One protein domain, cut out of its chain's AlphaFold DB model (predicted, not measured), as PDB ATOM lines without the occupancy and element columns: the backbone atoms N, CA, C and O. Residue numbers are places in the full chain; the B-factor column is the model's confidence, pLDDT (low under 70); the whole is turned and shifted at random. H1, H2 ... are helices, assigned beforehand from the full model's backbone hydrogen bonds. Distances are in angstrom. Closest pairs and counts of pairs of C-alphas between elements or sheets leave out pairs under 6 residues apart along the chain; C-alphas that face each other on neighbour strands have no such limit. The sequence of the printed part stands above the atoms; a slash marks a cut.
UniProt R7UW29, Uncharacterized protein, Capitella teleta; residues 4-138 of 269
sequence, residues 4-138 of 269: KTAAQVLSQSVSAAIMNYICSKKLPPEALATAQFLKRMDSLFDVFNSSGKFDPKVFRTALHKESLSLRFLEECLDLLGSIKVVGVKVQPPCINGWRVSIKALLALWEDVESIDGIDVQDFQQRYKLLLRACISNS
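This is residues 4 to 138 of the 269 residues of an uncharacterized protein of Capitella teleta (UniProt R7UW29). The longest helix, H5, lies beside H4 in a helical hairpin; H4 steeply crosses part of H3, which forms a second hairpin with H2 that reaches out to one end. H6 folds back from H5, and short H1 sits by H3. The printed part has 135 residues with six named helices, H1 to H6, class all helix; it is only just compact, close to loose, radius of gyration of the C-alphas 16.7 A, spans 54 by 39 by 26 A.

H5, residues 93 to 113, and H4, residues 68 to 82, touch, closest C-alphas Leu 77 and Arg 99, 5.8 A. H6, residues 120 to 136, forms a hairpin with H5, and they only just touch, with 3 pairs of C-alphas within 8 A, closest Val 112 and Phe 123, 7.3 A. H3, residues 31 to 49, touches H4 with residues 40 to 47 alone, at a steep tilt of 53 degrees, closest C-alphas Val 47 and Ser 69, 6.7 A. H2, residues 12 to 23, touches H3, closest C-alphas Ser 15 and Ala 35, 4.3 A. H1, residues 4 to 9, is close but not clearly touching H3. In the six helices every O i to N i+4 pair is within hydrogen-bond range.

H5 runs 30.2 A from C-alpha 93 at (143.096, 157.481, 171.871), H3 27.0 A. H6 ends at C-alpha 136, (150.476, 163.254, 186.259).

The printed part has no cut. The link from H3 to H4, residues 50 to 67, is long. Low pLDDT covers 40 residues, among them 116 to 138.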
ATOM      1  N   LYS A   4     160.428 167.963 172.403       64.38
ATOM      2  CA  LYS A   4     161.078 168.956 171.539       64.38
ATOM      3  C   LYS A   4     161.147 168.526 170.071       64.38
ATOM      4  O   LYS A   4     160.894 169.342 169.197       64.38
ATOM      5  N   THR A   5     161.472 167.264 169.799       65.06
ATOM      6  CA  THR A   5     161.593 166.769 168.420       65.06
ATOM      7  C   THR A   5     160.231 166.710 167.734       65.06
ATOM      8  O   THR A   5     160.116 167.122 166.588       65.06
ATOM      9  N   ALA A   6     159.188 166.269 168.442       60.22
ATOM     10  CA  ALA A   6     157.831 166.249 167.900       60.22
ATOM     11  C   ALA A   6     157.312 167.668 167.606       60.22
ATOM     12  O   ALA A   6     156.781 167.910 166.527       60.22
ATOM     13  N   ALA A   7     157.542 168.616 168.519       66.88
ATOM     14  CA  ALA A   7     157.155 170.015 168.331       66.88
ATOM     15  C   ALA A   7     157.877 170.674 167.141       66.88
ATOM     16  O   ALA A   7     157.279 171.454 166.412       66.88
ATOM     17  N   GLN A   8     159.148 170.329 166.902       72.69
ATOM     18  CA  GLN A   8     159.894 170.830 165.744       72.69
ATOM     19  C   GLN A   8     159.349 170.313 164.408       72.69
ATOM     20  O   GLN A   8     159.401 171.040 163.424       72.69
ATOM     21  N   VAL A   9     158.847 169.076 164.364       71.81
ATOM     22  CA  VAL A   9     158.253 168.491 163.151       71.81
ATOM     23  C   VAL A   9     156.871 169.085 162.868       71.81
ATOM     24  O   VAL A   9     156.524 169.303 161.713       71.81
ATOM     25  N   LEU A  10     156.092 169.364 163.913       72.12
ATOM     26  CA  LEU A  10     154.736 169.908 163.806       72.12
ATOM     27  C   LEU A  10     154.696 171.444 163.828       72.12
ATOM     28  O   LEU A  10     153.717 172.007 164.302       72.12
ATOM     29  N   SER A  11     155.750 172.119 163.361       79.19
ATOM     30  CA  SER A  11     155.891 173.566 163.528       79.19
ATOM     31  C   SER A  11     155.308 174.394 162.378       79.19
ATOM     32  O   SER A  11     155.197 173.950 161.228       79.19
ATOM     33  N   GLN A  12     155.053 175.674 162.660       79.94
ATOM     34  CA  GLN A  12     154.697 176.669 161.642       79.94
ATOM     35  C   GLN A  12     155.767 176.818 160.545       79.94
ATOM     36  O   GLN A  12     155.424 177.044 159.385       79.94
ATOM     37  N   SER A  13     157.054 176.678 160.877       76.75
ATOM     38  CA  SER A  13     158.134 176.788 159.887       76.75
ATOM     39  C   SER A  13     158.172 175.599 158.925       76.75
ATOM     40  O   SER A  13     158.435 175.787 157.739       76.75
ATOM     41  N   VAL A  14     157.835 174.389 159.388       75.31
ATOM     42  CA  VAL A  14     157.671 173.218 158.507       75.31
ATOM     43  C   VAL A  14     156.478 173.426 157.576       75.31
ATOM     44  O   VAL A  14     156.593 173.189 156.374       75.31
ATOM     45  N   SER A  15     155.357 173.934 158.098       75.88
ATOM     46  CA  SER A  15     154.196 174.301 157.277       75.88
ATOM     47  C   SER A  15     154.571 175.302 156.177       75.88
ATOM     48  O   SER A  15     154.307 175.057 155.000       75.88
ATOM     49  N   ALA A  16     155.257 176.393 156.535       69.38
ATOM     50  CA  ALA A  16     155.700 177.414 155.587       69.38
ATOM     51  C   ALA A  16     156.674 176.859 154.536       69.38
ATOM     52  O   ALA A  16     156.573 177.201 153.358       69.38
ATOM     53  N   ALA A  17     157.582 175.963 154.933       72.00
ATOM     54  CA  ALA A  17     158.488 175.298 154.005       72.00
ATOM     55  C   ALA A  17     157.724 174.443 152.984       72.00
ATOM     56  O   ALA A  17     157.984 174.560 151.787       72.00
ATOM     57  N   ILE A  18     156.746 173.645 153.425       69.44
ATOM     58  CA  ILE A  18     155.903 172.849 152.520       69.44
ATOM     59  C   ILE A  18     155.148 173.769 151.554       69.44
ATOM     60  O   ILE A  18     155.202 173.547 150.348       69.44
ATOM     61  N   MET A  19     154.529 174.843 152.054       66.56
ATOM     62  CA  MET A  19     153.842 175.845 151.224       66.56
ATOM     63  C   MET A  19     154.771 176.448 150.165       66.56
ATOM     64  O   MET A  19     154.419 176.509 148.990       66.56
ATOM     65  N   ASN A  20     155.986 176.844 150.551       70.06
ATOM     66  CA  ASN A  20     156.967 177.398 149.622       70.06
ATOM     67  C   ASN A  20     157.376 176.385 148.541       70.06
ATOM     68  O   ASN A  20     157.549 176.743 147.375       70.06
ATOM     69  N   TYR A  21     157.513 175.111 148.909       67.25
ATOM     70  CA  TYR A  21     157.845 174.049 147.963       67.25
ATOM     71  C   TYR A  21     156.686 173.757 147.003       67.25
ATOM     72  O   TYR A  21     156.950 173.476 145.836       67.25
ATOM     73  N   ILE A  22     155.430 173.898 147.440       69.12
ATOM     74  CA  ILE A  22     154.253 173.852 146.558       69.12
ATOM     75  C   ILE A  22     154.293 175.020 145.565       69.12
ATOM     76  O   ILE A  22     154.234 174.802 144.356       69.12
ATOM     77  N   CYS A  23     154.488 176.254 146.044       74.44
ATOM     78  CA  CYS A  23     154.595 177.444 145.187       74.44
ATOM     79  C   CYS A  23     155.747 177.332 144.177       74.44
ATOM     80  O   CYS A  23     155.628 177.754 143.028       74.44
ATOM     81  N   SER A  24     156.850 176.711 144.594       74.12
ATOM     82  CA  SER A  24     158.020 176.445 143.754       74.12
ATOM     83  C   SER A  24     157.853 175.228 142.834       74.12
ATOM     84  O   SER A  24     158.810 174.862 142.155       74.12
ATOM     85  N   LYS A  25     156.679 174.579 142.821       77.44
ATOM     86  CA  LYS A  25     156.375 173.357 142.054       77.44
ATOM     87  C   LYS A  25     157.321 172.182 142.345       77.44
ATOM     88  O   LYS A  25     157.534 171.326 141.495       77.44
ATOM     89  N   LYS A  26     157.910 172.159 143.544       67.50
ATOM     90  CA  LYS A  26     158.769 171.074 144.056       67.50
ATOM     91  C   LYS A  26     157.994 170.058 144.885       67.50
ATOM     92  O   LYS A  26     158.457 168.940 145.070       67.50
ATOM     93  N   LEU A  27     156.848 170.469 145.417       69.12
ATOM     94  CA  LEU A  27     155.871 169.589 146.031       69.12
ATOM     95  C   LEU A  27     154.548 169.714 145.289       69.12
ATOM     96  O   LEU A  27     154.244 170.777 144.741       69.12
ATOM     97  N   PRO A  28     153.765 168.635 145.284       71.44
ATOM     98  CA  PRO A  28     152.475 168.650 144.640       71.44
ATOM     99  C   PRO A  28     151.446 169.405 145.506       71.44
ATOM    100  O   PRO A  28     151.635 169.515 146.727       71.44
ATOM    101  N   PRO A  29     150.365 169.946 144.919       75.00
ATOM    102  CA  PRO A  29     149.364 170.730 145.649       75.00
ATOM    103  C   PRO A  29     148.700 169.954 146.798       75.00
ATOM    104  O   PRO A  29     148.301 170.554 147.791       75.00
ATOM    105  N   GLU A  30     148.667 168.626 146.734       82.31
ATOM    106  CA  GLU A  30     148.216 167.694 147.773       82.31
ATOM    107  C   GLU A  30     148.896 167.926 149.122       82.31
ATOM    108  O   GLU A  30     148.281 167.779 150.182       82.31
ATOM    109  N   ALA A  31     150.170 168.328 149.099       75.94
ATOM    110  CA  ALA A  31     150.940 168.598 150.305       75.94
ATOM    111  C   ALA A  31     150.382 169.790 151.112       75.94
ATOM    112  O   ALA A  31     150.741 169.965 152.280       75.94
ATOM    113  N   LEU A  32     149.472 170.582 150.531       75.56
ATOM    114  CA  LEU A  32     148.789 171.692 151.190       75.56
ATOM    115  C   LEU A  32     148.001 171.232 152.416       75.56
ATOM    116  O   LEU A  32     148.079 171.878 153.460       75.56
ATOM    117  N   ALA A  33     147.296 170.102 152.321       80.12
ATOM    118  CA  ALA A  33     146.527 169.559 153.439       80.12
ATOM    119  C   ALA A  33     147.440 169.256 154.638       80.12
ATOM    120  O   ALA A  33     147.121 169.590 155.781       80.12
ATOM    121  N   THR A  34     148.629 168.711 154.370       82.62
ATOM    122  CA  THR A  34     149.661 168.483 155.386       82.62
ATOM    123  C   THR A  34     150.154 169.802 155.969       82.62
ATOM    124  O   THR A  34     150.193 169.949 157.188       82.62
ATOM    125  N   ALA A  35     150.488 170.794 155.138       74.88
ATOM    126  CA  ALA A  35     150.942 172.097 155.620       74.88
ATOM    127  C   ALA A  35     149.900 172.770 156.529       74.88
ATOM    128  O   ALA A  35     150.245 173.285 157.597       74.88
ATOM    129  N   GLN A  36     148.629 172.737 156.136       85.31
ATOM    130  CA  GLN A  36     147.518 173.284 156.911       85.31
ATOM    131  C   GLN A  36     147.331 172.541 158.231       85.31
ATOM    132  O   GLN A  36     147.201 173.182 159.276       85.31
ATOM    133  N   PHE A  37     147.386 171.207 158.208       84.19
ATOM    134  CA  PHE A  37     147.322 170.394 159.416       84.19
ATOM    135  C   PHE A  37     148.457 170.739 160.388       84.19
ATOM    136  O   PHE A  37     148.196 170.992 161.562       84.19
ATOM    137  N   LEU A  38     149.701 170.832 159.907       81.31
ATOM    138  CA  LEU A  38     150.859 171.187 160.736       81.31
ATOM    139  C   LEU A  38     150.703 172.573 161.365       81.31
ATOM    140  O   LEU A  38     150.870 172.713 162.570       81.31
ATOM    141  N   LYS A  39     150.300 173.578 160.579       85.75
ATOM    142  CA  LYS A  39     150.021 174.931 161.085       85.75
ATOM    143  C   LYS A  39     148.935 174.930 162.157       85.75
ATOM    144  O   LYS A  39     149.050 175.637 163.161       85.75
ATOM    145  N   ARG A  40     147.878 174.136 161.959       88.62
ATOM    146  CA  ARG A  40     146.786 174.007 162.927       88.62
ATOM    147  C   ARG A  40     147.267 173.352 164.220       88.62
ATOM    148  O   ARG A  40     146.920 173.830 165.294       88.62
ATOM    149  N   MET A  41     148.086 172.309 164.128       84.00
ATOM    150  CA  MET A  41     148.652 171.636 165.296       84.00
ATOM    151  C   MET A  41     149.679 172.505 166.037       84.00
ATOM    152  O   MET A  41     149.635 172.520 167.264       84.00
ATOM    153  N   ASP A  42     150.534 173.267 165.339       85.62
ATOM    154  CA  ASP A  42     151.436 174.270 165.943       85.62
ATOM    155  C   ASP A  42     150.632 175.302 166.734       85.62
ATOM    156  O   ASP A  42     150.876 175.513 167.916       85.62
ATOM    157  N   SER A  43     149.602 175.871 166.101       89.31
ATOM    158  CA  SER A  43     148.729 176.874 166.718       89.31
ATOM    159  C   SER A  43     147.985 176.312 167.932       89.31
ATOM    160  O   SER A  43     147.919 176.961 168.970       89.31
ATOM    161  N   LEU A  44     147.474 175.078 167.846       86.19
ATOM    162  CA  LEU A  44     146.849 174.394 168.980       86.19
ATOM    163  C   LEU A  44     147.849 174.178 170.114       86.19
ATOM    164  O   LEU A  44     147.540 174.454 171.267       86.19
ATOM    165  N   PHE A  45     149.061 173.733 169.799       84.94
ATOM    166  CA  PHE A  45     150.111 173.569 170.794       84.94
ATOM    167  C   PHE A  45     150.487 174.907 171.445       84.94
ATOM    168  O   PHE A  45     150.683 174.958 172.659       84.94
ATOM    169  N   ASP A  46     150.528 175.987 170.673       84.44
ATOM    170  CA  ASP A  46     150.778 177.342 171.151       84.44
ATOM    171  C   ASP A  46     149.690 177.819 172.129       84.44
ATOM    172  O   ASP A  46     150.047 178.325 173.195       84.44
ATOM    173  N   VAL A  47     148.399 177.554 171.864       85.38
ATOM    174  CA  VAL A  47     147.297 177.881 172.803       85.38
ATOM    175  C   VAL A  47     147.509 177.205 174.153       85.38
ATOM    176  O   VAL A  47     147.456 177.855 175.198       85.38
ATOM    177  N   PHE A  48     147.821 175.908 174.145       77.81
ATOM    178  CA  PHE A  48     148.055 175.136 175.370       77.81
ATOM    179  C   PHE A  48     149.344 175.531 176.109       77.81
ATOM    180  O   PHE A  48     149.481 175.242 177.299       77.81
ATOM    181  N   ASN A  49     150.284 176.192 175.431       77.81
ATOM    182  CA  ASN A  49     151.540 176.658 176.020       77.81
ATOM    183  C   ASN A  49     151.590 178.173 176.258       77.81
ATOM    184  O   ASN A  49     152.605 178.657 176.769       77.81
ATOM    185  N   SER A  50     150.510 178.900 175.975       78.81
ATOM    186  CA  SER A  50     150.392 180.341 176.202       78.81
ATOM    187  C   SER A  50     150.700 180.728 177.655       78.81
ATOM    188  O   SER A  50     150.479 179.957 178.591       78.81
ATOM    189  N   SER A  51     151.314 181.889 177.868       68.62
ATOM    190  CA  SER A  51     151.688 182.359 179.219       68.62
ATOM    191  C   SER A  51     151.632 183.868 179.397       68.62
ATOM    192  O   SER A  51     151.408 184.325 180.511       68.62
ATOM    193  N   GLY A  52     151.850 184.642 178.331       65.19
ATOM    194  CA  GLY A  52     151.904 186.101 178.389       65.19
ATOM    195  C   GLY A  52     150.631 186.770 177.876       65.19
ATOM    196  O   GLY A  52     149.923 186.222 177.034       65.19
ATOM    197  N   LYS A  53     150.370 187.998 178.342       68.69
ATOM    198  CA  LYS A  53     149.330 188.880 177.771       68.69
ATOM    199  C   LYS A  53     149.653 189.278 176.326       68.69
ATOM    200  O   LYS A  53     148.750 189.439 175.515       68.69
ATOM    201  N   PHE A  54     150.942 189.401 176.015       72.62
ATOM    202  CA  PHE A  54     151.444 189.779 174.701       72.62
ATOM    203  C   PHE A  54     152.438 188.731 174.209       72.62
ATOM    204  O   PHE A  54     153.362 188.361 174.929       72.62
ATOM    205  N   ASP A  55     152.253 188.277 172.975       80.06
ATOM    206  CA  ASP A  55     153.186 187.421 172.248       80.06
ATOM    207  C   ASP A  55     153.052 187.754 170.751       80.06
ATOM    208  O   ASP A  55     151.932 188.001 170.289       80.06
ATOM    209  N   PRO A  56     154.155 187.785 169.975       75.88
ATOM    210  CA  PRO A  56     154.091 187.978 168.526       75.88
ATOM    211  C   PRO A  56     153.202 186.950 167.815       75.88
ATOM    212  O   PRO A  56     152.611 187.248 166.777       75.88
ATOM    213  N   LYS A  57     153.090 185.736 168.365       79.19
ATOM    214  CA  LYS A  57     152.122 184.741 167.924       79.19
ATOM    215  C   LYS A  57     150.829 184.890 168.719       79.19
ATOM    216  O   LYS A  57     150.772 184.579 169.905       79.19
ATOM    217  N   VAL A  58     149.751 185.236 168.017       84.75
ATOM    218  CA  VAL A  58     148.399 185.387 168.587       84.75
ATOM    219  C   VAL A  58     147.997 184.194 169.457       84.75
ATOM    220  O   VAL A  58     147.532 184.380 170.574       84.75
ATOM    221  N   PHE A  59     148.234 182.963 169.001       84.19
ATOM    222  CA  PHE A  59     147.843 181.766 169.750       84.19
ATOM    223  C   PHE A  59     148.715 181.469 170.976       84.19
ATOM    224  O   PHE A  59     148.339 180.630 171.781       84.19
ATOM    225  N   ARG A  60     149.839 182.168 171.176       82.19
ATOM    226  CA  ARG A  60     150.639 182.099 172.413       82.19
ATOM    227  C   ARG A  60     150.243 183.164 173.434       82.19
ATOM    228  O   ARG A  60     150.756 183.147 174.557       82.19
ATOM    229  N   THR A  61     149.328 184.062 173.070       80.00
ATOM    230  CA  THR A  61     148.719 184.992 174.021       80.00
ATOM    231  C   THR A  61     147.753 184.251 174.935       80.00
ATOM    232  O   THR A  61     147.096 183.285 174.540       80.00
ATOM    233  N   ALA A  62     147.699 184.686 176.187       77.75
ATOM    234  CA  ALA A  62     146.810 184.125 177.182       77.75
ATOM    235  C   ALA A  62     145.333 184.299 176.779       77.75
ATOM    236  O   ALA A  62     144.936 185.340 176.242       77.75
ATOM    237  N   LEU A  63     144.524 183.273 177.073       78.88
ATOM    238  CA  LEU A  63     143.077 183.311 176.850       78.88
ATOM    239  C   LEU A  63     142.438 184.511 177.553       78.88
ATOM    240  O   LEU A  63     142.692 184.771 178.726       78.88
ATOM    241  N   HIS A  64     141.606 185.217 176.803       79.12
ATOM    242  CA  HIS A  64     140.752 186.303 177.263       79.12
ATOM    243  C   HIS A  64     139.442 186.268 176.466       79.12
ATOM    244  O   HIS A  64     139.351 185.566 175.453       79.12
ATOM    245  N   LYS A  65     138.439 187.029 176.908       78.69
ATOM    246  CA  LYS A  65     137.068 186.988 176.382       78.69
ATOM    247  C   LYS A  65     136.988 187.201 174.868       78.69
ATOM    248  O   LYS A  65     136.274 186.487 174.176       78.69
ATOM    249  N   GLU A  66     137.771 188.131 174.338       79.75
ATOM    250  CA  GLU A  66     137.820 188.448 172.907       79.75
ATOM    251  C   GLU A  66     138.913 187.673 172.151       79.75
ATOM    252  O   GLU A  66     139.189 187.958 170.981       79.75
ATOM    253  N   SER A  67     139.566 186.695 172.791       80.50
ATOM    254  CA  SER A  67     140.692 185.998 172.179       80.50
ATOM    255  C   SER A  67     140.245 185.129 171.004       80.50
ATOM    256  O   SER A  67     139.347 184.291 171.110       80.50
ATOM    257  N   LEU A  68     140.956 185.256 169.881       87.25
ATOM    258  CA  LEU A  68     140.772 184.391 168.708       87.25
ATOM    259  C   LEU A  68     140.984 182.904 169.039       87.25
ATOM    260  O   LEU A  68     140.475 182.028 168.339       87.25
ATOM    261  N   SER A  69     141.713 182.624 170.119       88.25
ATOM    262  CA  SER A  69     141.982 181.288 170.638       88.25
ATOM    263  C   SER A  69     140.712 180.525 171.032       88.25
ATOM    264  O   SER A  69     140.673 179.322 170.804       88.25
ATOM    265  N   LEU A  70     139.664 181.179 171.557       89.00
ATOM    266  CA  LEU A  70     138.418 180.494 171.949       89.00
ATOM    267  C   LEU A  70     137.706 179.891 170.733       89.00
ATOM    268  O   LEU A  70     137.509 178.679 170.662       89.00
ATOM    269  N   ARG A  71     137.441 180.714 169.714       93.00
ATOM    270  CA  ARG A  71     136.876 180.254 168.437       93.00
ATOM    271  C   ARG A  71     137.769 179.210 167.759       93.00
ATOM    272  O   ARG A  71     137.291 178.223 167.206       93.00
ATOM    273  N   PHE A  72     139.085 179.409 167.804       94.38
ATOM    274  CA  PHE A  72     140.042 178.461 167.243       94.38
ATOM    275  C   PHE A  72     139.980 177.084 167.933       94.38
ATOM    276  O   PHE A  72     140.103 176.051 167.270       94.38
ATOM    277  N   LEU A  73     139.779 177.040 169.252       90.50
ATOM    278  CA  LEU A  73     139.623 175.794 170.002       90.50
ATOM    279  C   LEU A  73     138.361 175.030 169.568       90.50
ATOM    280  O   LEU A  73     138.437 173.818 169.370       90.50
ATOM    281  N   GLU A  74     137.242 175.720 169.346       93.50
ATOM    282  CA  GLU A  74     136.001 175.117 168.832       93.50
ATOM    283  C   GLU A  74     136.194 174.509 167.438       93.50
ATOM    284  O   GLU A  74     135.938 173.328 167.223       93.50
ATOM    285  N   GLU A  75     136.770 175.267 166.509       94.62
ATOM    286  CA  GLU A  75     137.120 174.776 165.172       94.62
ATOM    287  C   GLU A  75     138.079 173.558 165.233       94.62
ATOM    288  O   GLU A  75     138.018 172.643 164.407       94.62
ATOM    289  N   CYS A  76     138.976 173.505 166.226       90.81
ATOM    290  CA  CYS A  76     139.833 172.341 166.460       90.81
ATOM    291  C   CYS A  76     139.050 171.114 166.957       90.81
ATOM    292  O   CYS A  76     139.450 169.991 166.637       90.81
ATOM    293  N   LEU A  77     137.950 171.284 167.701       90.00
ATOM    294  CA  LEU A  77     137.073 170.172 168.085       90.00
ATOM    295  C   LEU A  77     136.426 169.521 166.862       90.00
ATOM    296  O   LEU A  77     136.372 168.287 166.809       90.00
ATOM    297  N   ASP A  78     135.987 170.325 165.895       91.31
ATOM    298  CA  ASP A  78     135.388 169.847 164.645       91.31
ATOM    299  C   ASP A  78     136.415 169.105 163.787       91.31
ATOM    300  O   ASP A  78     136.174 167.975 163.345       91.31
ATOM    301  N   LEU A  79     137.614 169.680 163.635       88.38
ATOM    302  CA  LEU A  79     138.715 169.022 162.935       88.38
ATOM    303  C   LEU A  79     139.035 167.668 163.576       88.38
ATOM    304  O   LEU A  79     139.002 166.641 162.905       88.38
ATOM    305  N   LEU A  80     139.293 167.629 164.885       84.25
ATOM    306  CA  LEU A  80     139.630 166.387 165.586       84.25
ATOM    307  C   LEU A  80     138.482 165.368 165.563       84.25
ATOM    308  O   LEU A  80     138.735 164.167 165.602       84.25
ATOM    309  N   GLY A  81     137.230 165.827 165.507       84.75
ATOM    310  CA  GLY A  81     136.055 164.970 165.349       84.75
ATOM    311  C   GLY A  81     135.932 164.346 163.957       84.75
ATOM    312  O   GLY A  81     135.379 163.253 163.834       84.75
ATOM    313  N   SER A  82     136.460 165.011 162.927       88.00
ATOM    314  CA  SER A  82     136.434 164.527 161.542       88.00
ATOM    315  C   SER A  82     137.635 163.648 161.170       88.00
ATOM    316  O   SER A  82     137.534 162.853 160.232       88.00
ATOM    317  N   ILE A  83     138.747 163.725 161.913       80.44
ATOM    318  CA  ILE A  83     139.935 162.900 161.662       80.44
ATOM    319  C   ILE A  83     139.605 161.412 161.820       80.44
ATOM    320  O   ILE A  83     139.160 160.944 162.870       80.44
ATOM    321  N   LYS A  84     139.925 160.649 160.773       83.25
ATOM    322  CA  LYS A  84     139.955 159.188 160.788       83.25
ATOM    323  C   LYS A  84     141.327 158.718 160.341       83.25
ATOM    324  O   LYS A  84     141.747 158.985 159.220       83.25
ATOM    325  N   VAL A  85     142.009 157.991 161.213       77.94
ATOM    326  CA  VAL A  85     143.244 157.299 160.858       77.94
ATOM    327  C   VAL A  85     142.874 156.066 160.045       77.94
ATOM    328  O   VAL A  85     142.047 155.255 160.473       77.94
ATOM    329  N   VAL A  86     143.450 155.968 158.851       82.88
ATOM    330  CA  VAL A  86     143.249 154.861 157.910       82.88
ATOM    331  C   VAL A  86     144.143 153.685 158.316       82.88
ATOM    332  O   VAL A  86     145.159 153.867 158.977       82.88
ATOM    333  N   GLY A  87     143.744 152.457 157.976       82.19
ATOM    334  CA  GLY A  87     144.557 151.261 158.235       82.19
ATOM    335  C   GLY A  87     144.555 150.770 159.687       82.19
ATOM    336  O   GLY A  87     145.192 149.766 159.994       82.19
ATOM    337  N   VAL A  88     143.808 151.422 160.586       72.38
ATOM    338  CA  VAL A  88     143.686 151.014 161.994       72.38
ATOM    339  C   VAL A  88     142.267 150.560 162.332       72.38
ATOM    340  O   VAL A  88     141.281 151.163 161.916       72.38
ATOM    341  N   LYS A  89     142.158 149.490 163.133       80.12
ATOM    342  CA  LYS A  89     140.863 148.980 163.628       80.12
ATOM    343  C   LYS A  89     140.257 149.868 164.714       80.12
ATOM    344  O   LYS A  89     139.041 149.945 164.844       80.12
ATOM    345  N   VAL A  90     141.111 150.512 165.506       79.94
ATOM    346  CA  VAL A  90     140.725 151.387 166.614       79.94
ATOM    347  C   VAL A  90     141.426 152.721 166.416       79.94
ATOM    348  O   VAL A  90     142.632 152.756 166.174       79.94
ATOM    349  N   GLN A  91     140.666 153.810 166.508       76.31
ATOM    350  CA  GLN A  91     141.220 155.153 166.379       76.31
ATOM    351  C   GLN A  91     142.184 155.451 167.536       76.31
ATOM    352  O   GLN A  91     141.897 155.067 168.676       76.31
ATOM    353  N   PRO A  92     143.313 156.139 167.285       72.25
ATOM    354  CA  PRO A  92     144.253 156.471 168.341       72.25
ATOM    355  C   PRO A  92     143.575 157.255 169.473       72.25
ATOM    356  O   PRO A  92     142.925 158.275 169.219       72.25
ATOM    357  N   PRO A  93     143.762 156.842 170.739       67.62
ATOM    358  CA  PRO A  93     143.096 157.481 171.871       67.62
ATOM    359  C   PRO A  93     143.530 158.940 172.061       67.62
ATOM    360  O   PRO A  93     142.796 159.720 172.659       67.62
ATOM    361  N   CYS A  94     144.685 159.338 171.516       69.81
ATOM    362  CA  CYS A  94     145.168 160.715 171.570       69.81
ATOM    363  C   CYS A  94     144.249 161.712 170.849       69.81
ATOM    364  O   CYS A  94     144.187 162.858 171.280       69.81
ATOM    365  N   ILE A  95     143.497 161.298 169.820       71.75
ATOM    366  CA  ILE A  95     142.535 162.176 169.131       71.75
ATOM    367  C   ILE A  95     141.427 162.582 170.104       71.75
ATOM    368  O   ILE A  95     141.142 163.765 170.282       71.75
ATOM    369  N   ASN A  96     140.851 161.602 170.808       73.62
ATOM    370  CA  ASN A  96     139.887 161.884 171.869       73.62
ATOM    371  C   ASN A  96     140.534 162.610 173.053       73.62
ATOM    372  O   ASN A  96     139.901 163.492 173.621       73.62
ATOM    373  N   GLY A  97     141.789 162.297 173.384       74.06
ATOM    374  CA  GLY A  97     142.557 163.015 174.400       74.06
ATOM    375  C   GLY A  97     142.621 164.517 174.121       74.06
ATOM    376  O   GLY A  97     142.263 165.308 174.985       74.06
ATOM    377  N   TRP A  98     142.969 164.918 172.895       77.50
ATOM    378  CA  TRP A  98     142.972 166.325 172.489       77.50
ATOM    379  C   TRP A  98     141.594 166.977 172.602       77.50
ATOM    380  O   TRP A  98     141.487 168.084 173.121       77.50
ATOM    381  N   ARG A  99     140.530 166.288 172.179       80.88
ATOM    382  CA  ARG A  99     139.157 166.809 172.291       80.88
ATOM    383  C   ARG A  99     138.746 167.031 173.743       80.88
ATOM    384  O   ARG A  99     138.123 168.042 174.049       80.88
ATOM    385  N   VAL A 100     139.094 166.103 174.635       75.75
ATOM    386  CA  VAL A 100     138.851 166.242 176.077       75.75
ATOM    387  C   VAL A 100     139.649 167.414 176.643       75.75
ATOM    388  O   VAL A 100     139.072 168.234 177.347       75.75
ATOM    389  N   SER A 101     140.929 167.547 176.289       75.62
ATOM    390  CA  SER A 101     141.771 168.664 176.731       75.62
ATOM    391  C   SER A 101     141.217 170.021 176.293       75.62
ATOM    392  O   SER A 101     141.196 170.953 177.090       75.62
ATOM    393  N   ILE A 102     140.732 170.134 175.052       81.12
ATOM    394  CA  ILE A 102     140.117 171.369 174.549       81.12
ATOM    395  C   ILE A 102     138.827 171.683 175.310       81.12
ATOM    396  O   ILE A 102     138.659 172.802 175.784       81.12
ATOM    397  N   LYS A 103     137.935 170.699 175.479       80.31
ATOM    398  CA  LYS A 103     136.692 170.881 176.245       80.31
ATOM    399  C   LYS A 103     136.957 171.292 177.690       80.31
ATOM    400  O   LYS A 103     136.259 172.150 178.205       80.31
ATOM    401  N   ALA A 104     137.966 170.698 178.324       76.75
ATOM    402  CA  ALA A 104     138.362 171.048 179.681       76.75
ATOM    403  C   ALA A 104     138.891 172.486 179.769       76.75
ATOM    404  O   ALA A 104     138.558 173.191 180.715       76.75
ATOM    405  N   LEU A 105     139.680 172.931 178.786       77.12
ATOM    406  CA  LEU A 105     140.161 174.313 178.715       77.12
ATOM    407  C   LEU A 105     139.014 175.313 178.533       77.12
ATOM    408  O   LEU A 105     138.992 176.326 179.222       77.12
ATOM    409  N   LEU A 106     138.064 175.017 177.641       82.50
ATOM    410  CA  LEU A 106     136.887 175.861 177.414       82.50
ATOM    411  C   LEU A 106     135.996 175.935 178.660       82.50
ATOM    412  O   LEU A 106     135.675 177.030 179.100       82.50
ATOM    413  N   ALA A 107     135.681 174.796 179.284       77.81
ATOM    414  CA  ALA A 107     134.889 174.768 180.515       77.81
ATOM    415  C   ALA A 107     135.582 175.519 181.664       77.81
ATOM    416  O   ALA A 107     134.953 176.297 182.372       77.81
ATOM    417  N   LEU A 108     136.901 175.348 181.818       74.88
ATOM    418  CA  LEU A 108     137.663 176.086 182.825       74.88
ATOM    419  C   LEU A 108     137.655 177.595 182.549       74.88
ATOM    420  O   LEU A 108     137.614 178.387 183.487       74.88
ATOM    421  N   TRP A 109     137.729 177.996 181.277       78.50
ATOM    422  CA  TRP A 109     137.606 179.398 180.889       78.50
ATOM    423  C   TRP A 109     136.234 179.963 181.275       78.50
ATOM    424  O   TRP A 109     136.191 181.013 181.905       78.50
ATOM    425  N   GLU A 110     135.140 179.256 180.975       82.19
ATOM    426  CA  GLU A 110     133.776 179.661 181.351       82.19
ATOM    427  C   GLU A 110     133.626 179.829 182.871       82.19
ATOM    428  O   GLU A 110     133.095 180.840 183.339       82.19
ATOM    429  N   ASP A 111     134.158 178.881 183.649       73.25
ATOM    430  CA  ASP A 111     134.142 178.944 185.113       73.25
ATOM    431  C   ASP A 111     134.898 180.173 185.634       73.25
ATOM    432  O   ASP A 111     134.455 180.829 186.574       73.25
ATOM    433  N   VAL A 112     136.039 180.513 185.031       70.44
ATOM    434  CA  VAL A 112     136.898 181.609 185.504       70.44
ATOM    435  C   VAL A 112     136.440 182.975 185.008       70.44
ATOM    436  O   VAL A 112     136.538 183.943 185.759       70.44
ATOM    437  N   GLU A 113     135.883 183.068 183.802       74.69
ATOM    438  CA  GLU A 113     135.254 184.295 183.302       74.69
ATOM    439  C   GLU A 113     134.111 184.753 184.223       74.69
ATOM    440  O   GLU A 113     133.860 185.950 184.348       74.69
ATOM    441  N   SER A 114     133.455 183.814 184.913       68.94
ATOM    442  CA  SER A 114     132.392 184.113 185.876       68.94
ATOM    443  C   SER A 114     132.877 184.709 187.208       68.94
ATOM    444  O   SER A 114     132.056 185.178 188.001       68.94
ATOM    445  N   ILE A 115     134.189 184.707 187.473       71.94
ATOM    446  CA  ILE A 115     134.772 185.176 188.733       71.94
ATOM    447  C   ILE A 115     135.329 186.594 188.557       71.94
ATOM    448  O   ILE A 115     136.352 186.806 187.902       71.94
ATOM    449  N   ASP A 116     134.701 187.567 189.218       63.19
ATOM    450  CA  ASP A 116     135.180 188.952 189.242       63.19
ATOM    451  C   ASP A 116     136.590 189.060 189.855       63.19
ATOM    452  O   ASP A 116     136.858 188.587 190.963       63.19
ATOM    453  N   GLY A 117     137.498 189.739 189.144       62.38
ATOM    454  CA  GLY A 117     138.829 190.103 189.644       62.38
ATOM    455  C   GLY A 117     139.960 189.102 189.376       62.38
ATOM    456  O   GLY A 117     141.068 189.323 189.866       62.38
ATOM    457  N   ILE A 118     139.738 188.034 188.599       63.38
ATOM    458  CA  ILE A 118     140.831 187.150 188.160       63.38
ATOM    459  C   ILE A 118     141.615 187.797 187.009       63.38
ATOM    460  O   ILE A 118     141.065 188.096 185.950       63.38
ATOM    461  N   ASP A 119     142.924 187.985 187.201       66.06
ATOM    462  CA  ASP A 119     143.822 188.394 186.118       66.06
ATOM    463  C   ASP A 119     144.096 187.216 185.168       66.06
ATOM    464  O   ASP A 119     144.282 186.068 185.576       66.06
ATOM    465  N   VAL A 120     144.170 187.521 183.874       63.16
ATOM    466  CA  VAL A 120     144.390 186.568 182.773       63.16
ATOM    467  C   VAL A 120     145.662 185.725 182.974       63.16
ATOM    468  O   VAL A 120     145.723 184.562 182.568       63.16
ATOM    469  N   GLN A 121     146.681 186.291 183.629       62.31
ATOM    470  CA  GLN A 121     147.917 185.581 183.968       62.31
ATOM    471  C   GLN A 121     147.697 184.524 185.061       62.31
ATOM    472  O   GLN A 121     148.204 183.403 184.964       62.31
ATOM    473  N   ASP A 122     146.878 184.855 186.060       62.56
ATOM    474  CA  ASP A 122     146.528 183.981 187.178       62.56
ATOM    475  C   ASP A 122     145.754 182.746 186.690       62.56
ATOM    476  O   ASP A 122     146.008 181.623 187.136       62.56
ATOM    477  N   PHE A 123     144.876 182.928 185.698       64.81
ATOM    478  CA  PHE A 123     144.174 181.837 185.020       64.81
ATOM    479  C   PHE A 123     145.132 180.854 184.338       64.81
ATOM    480  O   PHE A 123     145.068 179.650 184.590       64.81
ATOM    481  N   GLN A 124     146.049 181.344 183.499       63.31
ATOM    482  CA  GLN A 124     146.951 180.478 182.727       63.31
ATOM    483  C   GLN A 124     147.923 179.700 183.620       63.31
ATOM    484  O   GLN A 124     148.197 178.520 183.376       63.31
ATOM    485  N   GLN A 125     148.408 180.330 184.692       61.19
ATOM    486  CA  GLN A 125     149.241 179.673 185.698       61.19
ATOM    487  C   GLN A 125     148.483 178.505 186.354       61.19
ATOM    488  O   GLN A 125     148.998 177.385 186.428       61.19
ATOM    489  N   ARG A 126     147.236 178.746 186.782       60.59
ATOM    490  CA  ARG A 126     146.366 177.742 187.416       60.59
ATOM    491  C   ARG A 126     145.974 176.633 186.445       60.59
ATOM    492  O   ARG A 126     146.025 175.463 186.815       60.59
ATOM    493  N   TYR A 127     145.681 176.972 185.194       64.12
ATOM    494  CA  TYR A 127     145.388 176.009 184.137       64.12
ATOM    495  C   TYR A 127     146.568 175.072 183.864       64.12
ATOM    496  O   TYR A 127     146.397 173.854 183.839       64.12
ATOM    497  N   LYS A 128     147.792 175.600 183.726       59.75
ATOM    498  CA  LYS A 128     148.991 174.769 183.533       59.75
ATOM    499  C   LYS A 128     149.247 173.847 184.721       59.75
ATOM    500  O   LYS A 128     149.673 172.710 184.521       59.75
ATOM    501  N   LEU A 129     148.988 174.313 185.943       57.03
ATOM    502  CA  LEU A 129     149.071 173.485 187.146       57.03
ATOM    503  C   LEU A 129     148.009 172.377 187.139       57.03
ATOM    504  O   LEU A 129     148.352 171.224 187.394       57.03
ATOM    505  N   LEU A 130     146.764 172.696 186.776       57.91
ATOM    506  CA  LEU A 130     145.674 171.727 186.649       57.91
ATOM    507  C   LEU A 130     145.978 170.681 185.570       57.91
ATOM    508  O   LEU A 130     145.900 169.489 185.842       57.91
ATOM    509  N   LEU A 131     146.397 171.100 184.373       54.88
ATOM    510  CA  LEU A 131     146.812 170.193 183.303       54.88
ATOM    511  C   LEU A 131     147.944 169.275 183.749       54.88
ATOM    512  O   LEU A 131     147.874 168.071 183.524       54.88
ATOM    513  N   ARG A 132     148.984 169.822 184.389       51.62
ATOM    514  CA  ARG A 132     150.095 169.019 184.914       51.62
ATOM    515  C   ARG A 132     149.601 168.013 185.945       51.62
ATOM    516  O   ARG A 132     150.007 166.857 185.872       51.62
ATOM    517  N   ALA A 133     148.701 168.407 186.843       47.34
ATOM    518  CA  ALA A 133     148.102 167.504 187.820       47.34
ATOM    519  C   ALA A 133     147.260 166.405 187.145       47.34
ATOM    520  O   ALA A 133     147.418 165.232 187.469       47.34
ATOM    521  N   CYS A 134     146.424 166.746 186.165       45.28
ATOM    522  CA  CYS A 134     145.605 165.787 185.418       45.28
ATOM    523  C   CYS A 134     146.456 164.811 184.592       45.28
ATOM    524  O   CYS A 134     146.163 163.619 184.545       45.28
ATOM    525  N   ILE A 135     147.528 165.299 183.962       44.84
ATOM    526  CA  ILE A 135     148.466 164.476 183.191       44.84
ATOM    527  C   ILE A 135     149.258 163.551 184.120       44.84
ATOM    528  O   ILE A 135     149.423 162.384 183.786       44.84
ATOM    529  N   SER A 136     149.697 164.039 185.285       40.72
ATOM    530  CA  SER A 136     150.476 163.254 186.259       40.72
ATOM    531  C   SER A 136     149.643 162.196 186.988       40.72
ATOM    532  O   SER A 136     150.184 161.192 187.431       40.72
ATOM    533  N   ASN A 137     148.327 162.407 187.101       37.41
ATOM    534  CA  ASN A 137     147.393 161.467 187.728       37.41
ATOM    535  C   ASN A 137     146.680 160.550 186.716       37.41
ATOM    536  O   ASN A 137     145.814 159.758 187.093       37.41
ATOM    537  N   SER A 138     146.993 160.657 185.422       41.88
ATOM    538  CA  SER A 138     146.383 159.808 184.400       41.88
ATOM    539  C   SER A 138     146.881 158.372 184.540       41.88
ATOM    540  O   SER A 138     148.077 158.116 184.527       41.88
TER     541      SER A 138